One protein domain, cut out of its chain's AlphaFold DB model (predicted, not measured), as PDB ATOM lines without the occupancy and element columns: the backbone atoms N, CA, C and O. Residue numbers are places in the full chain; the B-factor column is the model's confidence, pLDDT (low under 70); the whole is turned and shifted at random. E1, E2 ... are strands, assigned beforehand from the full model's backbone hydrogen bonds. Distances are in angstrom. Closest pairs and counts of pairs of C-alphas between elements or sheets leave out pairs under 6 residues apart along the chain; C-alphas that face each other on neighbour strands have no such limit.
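AT A GLANCE: This is residues 13 to 93 of the 110 residues of an uncharacterized protein of Marinactinospora thermotolerans DSM 45154 (UniProt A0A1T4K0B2). With little regular structure, this model is mostly loops around two small parts: the three-strand sheet E1 - E2 - E3, and the hairpin E4 and E5 with E6 beside it. The 81 printed residues include six named strands, E1 to E6 in chain order, and no named helix; under half, 27, are in these strands. The class is all strand, both sheets antiparallel. It is compact, radius of gyration of the C-alphas 13.3 A, spanning 38 by 31 by 20 A.

HOW THE PARTS SIT: E1, residues 23 to 27, E2, residues 42 to 46, and E3, residues 52 to 55, form a meander, each strand the antiparallel neighbour of the one before. Within hydrogen-bond range are N 24 and O 45, 2.9 A, and N 55 and O 42, 2.8 A. E6, residues 82 to 86, is near E1, with 6 pairs of C-alphas within 10 A. Residues 82 to 84 of E6 pair parallel with residues 20 to 21. E4, residues 65 to 68, and E5, residues 75 to 78, form a hairpin at 145 degrees, N 76 and O 67 2.8 A apart.

IN THESE COORDINATES: E1 begins at C-alpha 23 (45.972, 131.052, 26.851); E6 ends at C-alpha 86 (55.532, 132.344, 24.850). E2 measures 12.7 A, E6 10.8 A.

THE WHOLE: The C-alphas of Gly 39 and Gln 71, farthest apart, are 38.6 A apart. The printed part has no cut; the link E1 to E2 is long, 14 residues. No printed residue is under 70 in pLDDT.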
ATOM      1  N   ARG A  13      43.202 122.623  23.384       96.12
ATOM      2  CA  ARG A  13      42.839 122.737  21.972       96.12
ATOM      3  C   ARG A  13      41.676 123.710  21.834       96.12
ATOM      4  O   ARG A  13      40.595 123.461  22.355       96.12
ATOM      5  N   CYS A  14      41.876 124.792  21.089       95.94
ATOM      6  CA  CYS A  14      40.806 125.754  20.855       95.94
ATOM      7  C   CYS A  14      39.699 125.128  19.982       95.94
ATOM      8  O   CYS A  14      40.008 124.674  18.878       95.94
ATOM      9  N   PRO A  15      38.421 125.159  20.400       95.75
ATOM     10  CA  PRO A  15      37.321 124.604  19.609       95.75
ATOM     11  C   PRO A  15      37.055 125.395  18.318       95.75
ATOM     12  O   PRO A  15      36.539 124.840  17.356       95.75
ATOM     13  N   GLU A  16      37.443 126.672  18.274       95.75
ATOM     14  CA  GLU A  16      37.191 127.563  17.134       95.75
ATOM     15  C   GLU A  16      38.236 127.422  16.017       95.75
ATOM     16  O   GLU A  16      37.890 127.429  14.838       95.75
ATOM     17  N   CYS A  17      39.526 127.310  16.361       95.06
ATOM     18  CA  CYS A  17      40.607 127.223  15.367       95.06
ATOM     19  C   CYS A  17      41.338 125.875  15.338       95.06
ATOM     20  O   CYS A  17      42.206 125.675  14.490       95.06
ATOM     21  N   GLY A  18      41.028 124.959  16.258       94.56
ATOM     22  CA  GLY A  18      41.599 123.611  16.327       94.56
ATOM     23  C   GLY A  18      43.055 123.534  16.799       94.56
ATOM     24  O   GLY A  18      43.591 122.430  16.926       94.56
ATOM     25  N   LEU A  19      43.704 124.673  17.063       94.75
ATOM     26  CA  LEU A  19      45.109 124.735  17.465       94.75
ATOM     27  C   LEU A  19      45.283 124.518  18.968       94.75
ATOM     28  O   LEU A  19      44.491 125.014  19.770       94.75
ATOM     29  N   VAL A  20      46.369 123.831  19.329       95.12
ATOM     30  CA  VAL A  20      46.833 123.711  20.713       95.12
ATOM     31  C   VAL A  20      47.699 124.916  21.049       95.12
ATOM     32  O   VAL A  20      48.738 125.137  20.423       95.12
ATOM     33  N   THR A  21      47.279 125.712  22.025       92.75
ATOM     34  CA  THR A  21      48.038 126.881  22.482       92.75
ATOM     35  C   THR A  21      47.929 127.025  23.989       92.75
ATOM     36  O   THR A  21      46.989 126.523  24.604       92.75
ATOM     37  N   GLU A  22      48.846 127.776  24.587       92.62
ATOM     38  CA  GLU A  22      48.560 128.358  25.896       92.62
ATOM     39  C   GLU A  22      47.509 129.482  25.757       92.62
ATOM     40  O   GLU A  22      47.281 129.993  24.648       92.62
ATOM     41  N   PRO A  23      46.843 129.887  26.847       92.81
ATOM     42  CA  PRO A  23      45.972 131.052  26.851       92.81
ATOM     43  C   PRO A  23      46.744 132.347  26.587       92.81
ATOM     44  O   PRO A  23      47.780 132.611  27.193       92.81
ATOM     45  N   ARG A  24      46.161 133.238  25.776       92.69
ATOM     46  CA  ARG A  24      46.510 134.670  25.820       92.69
ATOM     47  C   ARG A  24      46.060 135.292  27.139       92.69
ATOM     48  O   ARG A  24      46.733 136.162  27.682       92.69
ATOM     49  N   ARG A  25      44.880 134.884  27.601       93.00
ATOM     50  CA  ARG A  25      44.256 135.319  28.848       93.00
ATOM     51  C   ARG A  25      43.545 134.131  29.474       93.00
ATOM     52  O   ARG A  25      42.931 133.351  28.750       93.00
ATOM     53  N   LEU A  26      43.634 134.031  30.792       93.00
ATOM     54  CA  LEU A  26      42.984 133.020  31.610       93.00
ATOM     55  C   LEU A  26      42.185 133.747  32.695       93.00
ATOM     56  O   LEU A  26      42.768 134.447  33.522       93.00
ATOM     57  N   ASP A  27      40.866 133.602  32.670       93.44
ATOM     58  CA  ASP A  27      39.956 134.115  33.690       93.44
ATOM     59  C   ASP A  27      39.472 132.933  34.539       93.44
ATOM     60  O   ASP A  27      38.870 131.991  34.023       93.44
ATOM     61  N   TYR A  28      39.777 132.959  35.838       92.75
ATOM     62  CA  TYR A  28      39.477 131.863  36.757       92.75
ATOM     63  C   TYR A  28      39.339 132.354  38.198       92.75
ATOM     64  O   TYR A  28      39.831 133.424  38.568       92.75
ATOM     65  N   VAL A  29      38.702 131.532  39.030       91.69
ATOM     66  CA  VAL A  29      38.712 131.690  40.487       91.69
ATOM     67  C   VAL A  29      39.874 130.880  41.055       91.69
ATOM     68  O   VAL A  29      40.014 129.694  40.762       91.69
ATOM     69  N   ALA A  30      40.722 131.510  41.868       89.62
ATOM     70  CA  ALA A  30      41.793 130.810  42.567       89.62
ATOM     71  C   ALA A  30      41.260 130.135  43.843       89.62
ATOM     72  O   ALA A  30      40.631 130.783  44.679       89.62
ATOM     73  N   ALA A  31      41.560 128.851  44.019       88.06
ATOM     74  CA  ALA A  31      41.341 128.129  45.267       88.06
ATOM     75  C   ALA A  31      42.281 128.638  46.378       88.06
ATOM     76  O   ALA A  31      43.288 129.299  46.114       88.06
ATOM     77  N   ALA A  32      42.018 128.259  47.633       85.94
ATOM     78  CA  ALA A  32      42.812 128.689  48.794       85.94
ATOM     79  C   ALA A  32      44.313 128.333  48.704       85.94
ATOM     80  O   ALA A  32      45.144 129.010  49.302       85.94
ATOM     81  N   HIS A  33      44.670 127.297  47.938       82.06
ATOM     82  CA  HIS A  33      46.057 126.898  47.667       82.06
ATOM     83  C   HIS A  33      46.679 127.600  46.442       82.06
ATOM     84  O   HIS A  33      47.743 127.197  45.984       82.06
ATOM     85  N   GLY A  34      46.018 128.611  45.871       82.38
ATOM     86  CA  GLY A  34      46.549 129.431  44.777       82.38
ATOM     87  C   GLY A  34      46.496 128.802  43.380       82.38
ATOM     88  O   GLY A  34      47.029 129.393  42.446       82.38
ATOM     89  N   ARG A  35      45.848 127.641  43.210       85.50
ATOM     90  CA  ARG A  35      45.629 127.023  41.884       85.50
ATOM     91  C   ARG A  35      44.206 127.278  41.396       85.50
ATOM     92  O   ARG A  35      43.377 127.778  42.153       85.50
ATOM     93  N   ILE A  36      43.936 126.914  40.148       89.00
ATOM     94  CA  ILE A  36      42.603 126.994  39.544       89.00
ATOM     95  C   ILE A  36      41.595 126.200  40.387       89.00
ATOM     96  O   ILE A  36      41.822 125.027  40.690       89.00
ATOM     97  N   ASP A  37      40.494 126.848  40.765       91.12
ATOM     98  CA  ASP A  37      39.318 126.182  41.311       91.12
ATOM     99  C   ASP A  37      38.414 125.708  40.170       91.12
ATOM    100  O   ASP A  37      37.613 126.462  39.620       91.12
ATOM    101  N   TRP A  38      38.542 124.429  39.832       90.69
ATOM    102  CA  TRP A  38      37.760 123.778  38.781       90.69
ATOM    103  C   TRP A  38      36.274 123.584  39.123       90.69
ATOM    104  O   TRP A  38      35.518 123.109  38.278       90.69
ATOM    105  N   GLY A  39      35.837 123.938  40.338       92.62
ATOM    106  CA  GLY A  39      34.417 124.037  40.683       92.62
ATOM    107  C   GLY A  39      33.726 125.273  40.089       92.62
ATOM    108  O   GLY A  39      32.499 125.356  40.126       92.62
ATOM    109  N   HIS A  40      34.496 126.216  39.539       91.56
ATOM    110  CA  HIS A  40      34.012 127.428  38.881       91.56
ATOM    111  C   HIS A  40      34.400 127.442  37.392       91.56
ATOM    112  O   HIS A  40      35.382 126.800  37.015       91.56
ATOM    113  N   PRO A  41      33.670 128.186  36.536       92.44
ATOM    114  CA  PRO A  41      34.034 128.328  35.132       92.44
ATOM    115  C   PRO A  41      35.450 128.884  34.962       92.44
ATOM    116  O   PRO A  41      35.822 129.881  35.588       92.44
ATOM    117  N   VAL A  42      36.214 128.250  34.078       94.75
ATOM    118  CA  VAL A  42      37.545 128.692  33.660       94.75
ATOM    119  C   VAL A  42      37.444 129.090  32.201       94.75
ATOM    120  O   VAL A  42      37.131 128.253  31.361       94.75
ATOM    121  N   VAL A  43      37.691 130.359  31.890       95.44
ATOM    122  CA  VAL A  43      37.597 130.873  30.519       95.44
ATOM    123  C   VAL A  43      38.990 131.208  30.017       95.44
ATOM    124  O   VAL A  43      39.734 131.957  30.652       95.44
ATOM    125  N   VAL A  44      39.337 130.693  28.843       95.31
ATOM    126  CA  VAL A  44      40.577 131.038  28.149       95.31
ATOM    127  C   VAL A  44      40.289 131.820  26.886       95.31
ATOM    128  O   VAL A  44      39.368 131.517  26.138       95.31
ATOM    129  N   THR A  45      41.125 132.815  26.610       96.06
ATOM    130  CA  THR A  45      41.204 133.448  25.291       96.06
ATOM    131  C   THR A  45      42.313 132.778  24.493       96.06
ATOM    132  O   THR A  45      43.472 132.793  24.914       96.06
ATOM    133  N   CYS A  46      41.967 132.198  23.341       95.44
ATOM    134  CA  CYS A  46      42.930 131.516  22.478       95.44
ATOM    135  C   CYS A  46      44.041 132.469  22.012       95.44
ATOM    136  O   CYS A  46      43.760 133.527  21.454       95.44
ATOM    137  N   LEU A  47      45.307 132.068  22.160       93.81
ATOM    138  CA  LEU A  47      46.458 132.859  21.708       93.81
ATOM    139  C   LEU A  47      46.563 132.980  20.181       93.81
ATOM    140  O   LEU A  47      47.193 133.907  19.667       93.81
ATOM    141  N   ALA A  48      45.958 132.052  19.440       93.19
ATOM    142  CA  ALA A  48      45.992 132.063  17.982       93.19
ATOM    143  C   ALA A  48      44.867 132.888  17.343       93.19
ATOM    144  O   ALA A  48      45.140 133.601  16.380       93.19
ATOM    145  N   CYS A  49      43.629 132.769  17.838       95.31
ATOM    146  CA  CYS A  49      42.446 133.357  17.194       95.31
ATOM    147  C   CYS A  49      41.658 134.347  18.063       95.31
ATOM    148  O   CYS A  49      40.632 134.854  17.616       95.31
ATOM    149  N   ASP A  50      42.102 134.602  19.296       96.25
ATOM    150  CA  ASP A  50      41.490 135.536  20.250       96.25
ATOM    151  C   ASP A  50      40.026 135.230  20.624       96.25
ATOM    152  O   ASP A  50      39.353 136.047  21.257       96.25
ATOM    153  N   ARG A  51      39.513 134.039  20.283       97.69
ATOM    154  CA  ARG A  51      38.180 133.599  20.701       97.69
ATOM    155  C   ARG A  51      38.200 133.037  22.127       97.69
ATOM    156  O   ARG A  51      39.059 132.195  22.427       97.69
ATOM    157  N   PRO A  52      37.278 133.487  23.000       97.25
ATOM    158  CA  PRO A  52      37.125 132.918  24.327       97.25
ATOM    159  C   PRO A  52      36.399 131.572  24.265       97.25
ATOM    160  O   PRO A  52      35.500 131.393  23.445       97.25
ATOM    161  N   HIS A  53      36.769 130.646  25.141       95.69
ATOM    162  CA  HIS A  53      36.043 129.399  25.379       95.69
ATOM    163  C   HIS A  53      36.253 128.927  26.819       95.69
ATOM    164  O   HIS A  53      37.219 129.321  27.475       95.69
ATOM    165  N   GLU A  54      35.326 128.112  27.314       95.81
ATOM    166  CA  GLU A  54      35.433 127.493  28.633       95.81
ATOM    167  C   GLU A  54      36.338 126.258  28.584       95.81
ATOM    168  O   GLU A  54      36.388 125.557  27.573       95.81
ATOM    169  N   LEU A  55      37.039 126.005  29.688       93.69
ATOM    170  CA  LEU A  55      37.810 124.794  29.928       93.69
ATOM    171  C   LEU A  55      37.285 124.062  31.153       93.69
ATOM    172  O   LEU A  55      36.975 124.656  32.187       93.69
ATOM    173  N   THR A  56      37.305 122.745  31.053       92.62
ATOM    174  CA  THR A  56      37.222 121.821  32.177       92.62
ATOM    175  C   THR A  56      38.602 121.200  32.431       92.62
ATOM    176  O   THR A  56      39.490 121.296  31.578       92.62
ATOM    177  N   PRO A  57      38.812 120.503  33.565       91.88
ATOM    178  CA  PRO A  57      40.062 119.781  33.806       91.88
ATOM    179  C   PRO A  57      40.428 118.782  32.702       91.88
ATOM    180  O   PRO A  57      41.604 118.496  32.515       91.88
ATOM    181  N   LEU A  58      39.433 118.239  31.992       93.31
ATOM    182  CA  LEU A  58      39.633 117.237  30.941       93.31
ATOM    183  C   LEU A  58      40.151 117.842  29.630       93.31
ATOM    184  O   LEU A  58      40.669 117.113  28.792       93.31
ATOM    185  N   ASP A  59      40.018 119.158  29.459       94.69
ATOM    186  CA  ASP A  59      40.479 119.875  28.267       94.69
ATOM    187  C   ASP A  59      41.952 120.309  28.377       94.69
ATOM    188  O   ASP A  59      42.536 120.794  27.401       94.69
ATOM    189  N   VAL A  60      42.554 120.161  29.565       93.62
ATOM    190  CA  VAL A  60      43.953 120.511  29.826       93.62
ATOM    191  C   VAL A  60      44.867 119.404  29.315       93.62
ATOM    192  O   VAL A  60      44.759 118.251  29.727       93.62
ATOM    193  N   LEU A  61      45.795 119.770  28.437       94.19
ATOM    194  CA  LEU A  61      46.741 118.844  27.822       94.19
ATOM    195  C   LEU A  61      48.014 118.679  28.660       94.19
ATOM    196  O   LEU A  61      48.457 119.608  29.341       94.19
ATOM    197  N   GLU A  62      48.621 117.496  28.570       91.75
ATOM    198  CA  GLU A  62      49.903 117.190  29.207       91.75
ATOM    199  C   GLU A  62      51.070 117.924  28.522       91.75
ATOM    200  O   GLU A  62      51.016 118.278  27.345       91.75
ATOM    201  N   LEU A  63      52.145 118.166  29.279       92.38
ATOM    202  CA  LEU A  63      53.380 118.773  28.772       92.38
ATOM    203  C   LEU A  63      54.370 117.663  28.395       92.38
ATOM    204  O   LEU A  63      55.340 117.410  29.108       92.38
ATOM    205  N   ASP A  64      54.078 116.963  27.305       93.50
ATOM    206  CA  ASP A  64      54.821 115.797  26.808       93.50
ATOM    207  C   ASP A  64      55.971 116.146  25.841       93.50
ATOM    208  O   ASP A  64      56.709 115.264  25.401       93.50
ATOM    209  N   GLY A  65      56.184 117.433  25.561       90.94
ATOM    210  CA  GLY A  65      57.239 117.934  24.690       90.94
ATOM    211  C   GLY A  65      57.958 119.173  25.229       90.94
ATOM    212  O   GLY A  65      57.712 119.681  26.327       90.94
ATOM    213  N   PHE A  66      58.885 119.679  24.417       91.44
ATOM    214  CA  PHE A  66      59.617 120.908  24.702       91.44
ATOM    215  C   PHE A  66      59.806 121.741  23.437       91.44
ATOM    216  O   PHE A  66      60.020 121.214  22.346       91.44
ATOM    217  N   HIS A  67      59.806 123.058  23.610       89.12
ATOM    218  CA  HIS A  67      60.173 124.017  22.580       89.12
ATOM    219  C   HIS A  67      61.429 124.794  22.997       89.12
ATOM    220  O   HIS A  67      61.451 125.413  24.063       89.12
ATOM    221  N   GLU A  68      62.460 124.777  22.151       91.69
ATOM    222  CA  GLU A  68      63.641 125.629  22.296       91.69
ATOM    223  C   GLU A  68      63.367 127.015  21.708       91.69
ATOM    224  O   GLU A  68      62.996 127.143  20.546       91.69
ATOM    225  N   CYS A  69      63.552 128.066  22.503       89.50
ATOM    226  CA  CYS A  69      63.340 129.431  22.043       89.50
ATOM    227  C   CYS A  69      64.470 129.913  21.119       89.50
ATOM    228  O   CYS A  69      65.587 130.132  21.587       89.50
ATOM    229  N   ASP A  70      64.139 130.255  19.872       89.38
ATOM    230  CA  ASP A  70      65.090 130.782  18.873       89.38
ATOM    231  C   ASP A  70      65.842 132.052  19.313       89.38
ATOM    232  O   ASP A  70      66.915 132.364  18.803       89.38
ATOM    233  N   GLN A  71      65.280 132.820  20.255       90.50
ATOM    234  CA  GLN A  71      65.867 134.083  20.716       90.50
ATOM    235  C   GLN A  71      66.868 133.911  21.861       90.50
ATOM    236  O   GLN A  71      67.808 134.692  21.978       90.50
ATOM    237  N   CYS A  72      66.654 132.943  22.755       92.06
ATOM    238  CA  CYS A  72      67.440 132.835  23.990       92.06
ATOM    239  C   CYS A  72      67.875 131.410  24.355       92.06
ATOM    240  O   CYS A  72      68.471 131.225  25.418       92.06
ATOM    241  N   GLY A  73      67.556 130.419  23.518       89.81
ATOM    242  CA  GLY A  73      67.861 128.999  23.722       89.81
ATOM    243  C   GLY A  73      67.111 128.348  24.889       89.81
ATOM    244  O   GLY A  73      67.424 127.232  25.288       89.81
ATOM    245  N   GLN A  74      66.151 129.040  25.511       91.19
ATOM    246  CA  GLN A  74      65.416 128.484  26.646       91.19
ATOM    247  C   GLN A  74      64.494 127.351  26.190       91.19
ATOM    248  O   GLN A  74      63.602 127.580  25.373       91.19
ATOM    249  N   MET A  75      64.626 126.188  26.826       91.12
ATOM    250  CA  MET A  75      63.662 125.093  26.715       91.12
ATOM    251  C   MET A  75      62.402 125.411  27.527       91.12
ATOM    252  O   MET A  75      62.482 125.689  28.727       91.12
ATOM    253  N   THR A  76      61.248 125.378  26.867       89.00
ATOM    254  CA  THR A  76      59.922 125.573  27.464       89.00
ATOM    255  C   THR A  76      59.129 124.271  27.352       89.00
ATOM    256  O   THR A  76      58.915 123.824  26.225       89.00
ATOM    257  N   PRO A  77      58.711 123.647  28.470       90.81
ATOM    258  CA  PRO A  77      57.813 122.493  28.435       90.81
ATOM    259  C   PRO A  77      56.475 122.876  27.794       90.81
ATOM    260  O   PRO A  77      55.908 123.918  28.128       90.81
ATOM    261  N   CYS A  78      55.972 122.053  26.881       91.56
ATOM    262  CA  CYS A  78      54.703 122.271  26.187       91.56
ATOM    263  C   CYS A  78      54.160 120.944  25.643       91.56
ATOM    264  O   CYS A  78      54.933 119.998  25.522       91.56
ATOM    265  N   PRO A  79      52.881 120.858  25.248       92.88
ATOM    266  CA  PRO A  79      52.427 119.736  24.438       92.88
ATOM    267  C   PRO A  79      53.254 119.619  23.152       92.88
ATOM    268  O   PRO A  79      53.635 120.639  22.559       92.88
ATOM    269  N   GLU A  80      53.498 118.403  22.682       91.19
ATOM    270  CA  GLU A  80      54.216 118.154  21.431       91.19
ATOM    271  C   GLU A  80      53.533 118.852  20.242       91.19
ATOM    272  O   GLU A  80      54.208 119.428  19.384       91.19
ATOM    273  N   GLU A  81      52.200 118.906  20.253       90.19
ATOM    274  CA  GLU A  81      51.363 119.552  19.236       90.19
ATOM    275  C   GLU A  81      51.199 121.076  19.411       90.19
ATOM    276  O   GLU A  81      50.457 121.711  18.654       90.19
ATOM    277  N   ALA A  82      51.846 121.696  20.405       91.56
ATOM    278  CA  ALA A  82      51.673 123.122  20.680       91.56
ATOM    279  C   ALA A  82      52.052 123.988  19.468       91.56
ATOM    280  O   ALA A  82      53.210 124.051  19.056       91.56
ATOM    281  N   ALA A  83      51.073 124.712  18.928       91.00
ATOM    282  CA  ALA A  83      51.233 125.578  17.765       91.00
ATOM    283  C   ALA A  83      51.813 126.949  18.140       91.00
ATOM    284  O   ALA A  83      52.592 127.535  17.386       91.00
ATOM    285  N   ARG A  84      51.410 127.488  19.299       89.00
ATOM    286  CA  ARG A  84      51.859 128.793  19.802       89.00
ATOM    287  C   ARG A  84      52.042 128.789  21.311       89.00
ATOM    288  O   ARG A  84      51.189 128.276  22.035       89.00
ATOM    289  N   LEU A  85      53.123 129.423  21.753       91.31
ATOM    290  CA  LEU A  85      53.470 129.621  23.157       91.31
ATOM    291  C   LEU A  85      54.476 130.760  23.318       91.31
ATOM    292  O   LEU A  85      55.262 131.030  22.409       91.31
ATOM    293  N   HIS A  86      54.488 131.406  24.474       91.19
ATOM    294  CA  HIS A  86      55.532 132.344  24.850       91.19
ATOM    295  C   HIS A  86      56.698 131.607  25.513       91.19
ATOM    296  O   HIS A  86      56.527 130.689  26.312       91.19
ATOM    297  N   CYS A  87      57.916 132.052  25.216       89.62
ATOM    298  CA  CYS A  87      59.105 131.593  25.919       89.62
ATOM    299  C   CYS A  87      59.034 131.969  27.405       89.62
ATOM    300  O   CYS A  87      58.916 133.149  27.744       89.62
ATOM    301  N   LEU A  88      59.253 130.996  28.293       87.88
ATOM    302  CA  LEU A  88      59.257 131.213  29.747       87.88
ATOM    303  C   LEU A  88      60.300 132.211  30.254       87.88
ATOM    304  O   LEU A  88      60.150 132.755  31.348       87.88
ATOM    305  N   ARG A  89      61.378 132.422  29.490       88.00
ATOM    306  CA  ARG A  89      62.486 133.293  29.891       88.00
ATOM    307  C   ARG A  89      62.375 134.692  29.302       88.00
ATOM    308  O   ARG A  89      62.430 135.660  30.051       88.00
ATOM    309  N   CYS A  90      62.273 134.806  27.980       90.25
ATOM    310  CA  CYS A  90      62.290 136.107  27.300       90.25
ATOM    311  C   CYS A  90      60.902 136.614  26.887       90.25
ATOM    312  O   CYS A  90      60.790 137.753  26.446       90.25
ATOM    313  N   GLY A  91      59.853 135.794  27.006       88.69
ATOM    314  CA  GLY A  91      58.490 136.160  26.617       88.69
ATOM    315  C   GLY A  91      58.253 136.242  25.107       88.69
ATOM    316  O   GLY A  91      57.154 136.600  24.696       88.69
ATOM    317  N   ALA A  92      59.242 135.918  24.266       89.62
ATOM    318  CA  ALA A  92      59.058 135.895  22.819       89.62
ATOM    319  C   ALA A  92      57.998 134.855  22.424       89.62
ATOM    320  O   ALA A  92      58.025 133.724  22.914       89.62
ATOM    321  N   LEU A  93      57.082 135.241  21.533       87.69
ATOM    322  CA  LEU A  93      56.076 134.339  20.982       87.69
ATOM    323  C   LEU A  93      56.730 133.407  19.961       87.69
ATOM    324  O   LEU A  93      57.201 133.855  18.916       87.69
TER     325      LEU A  93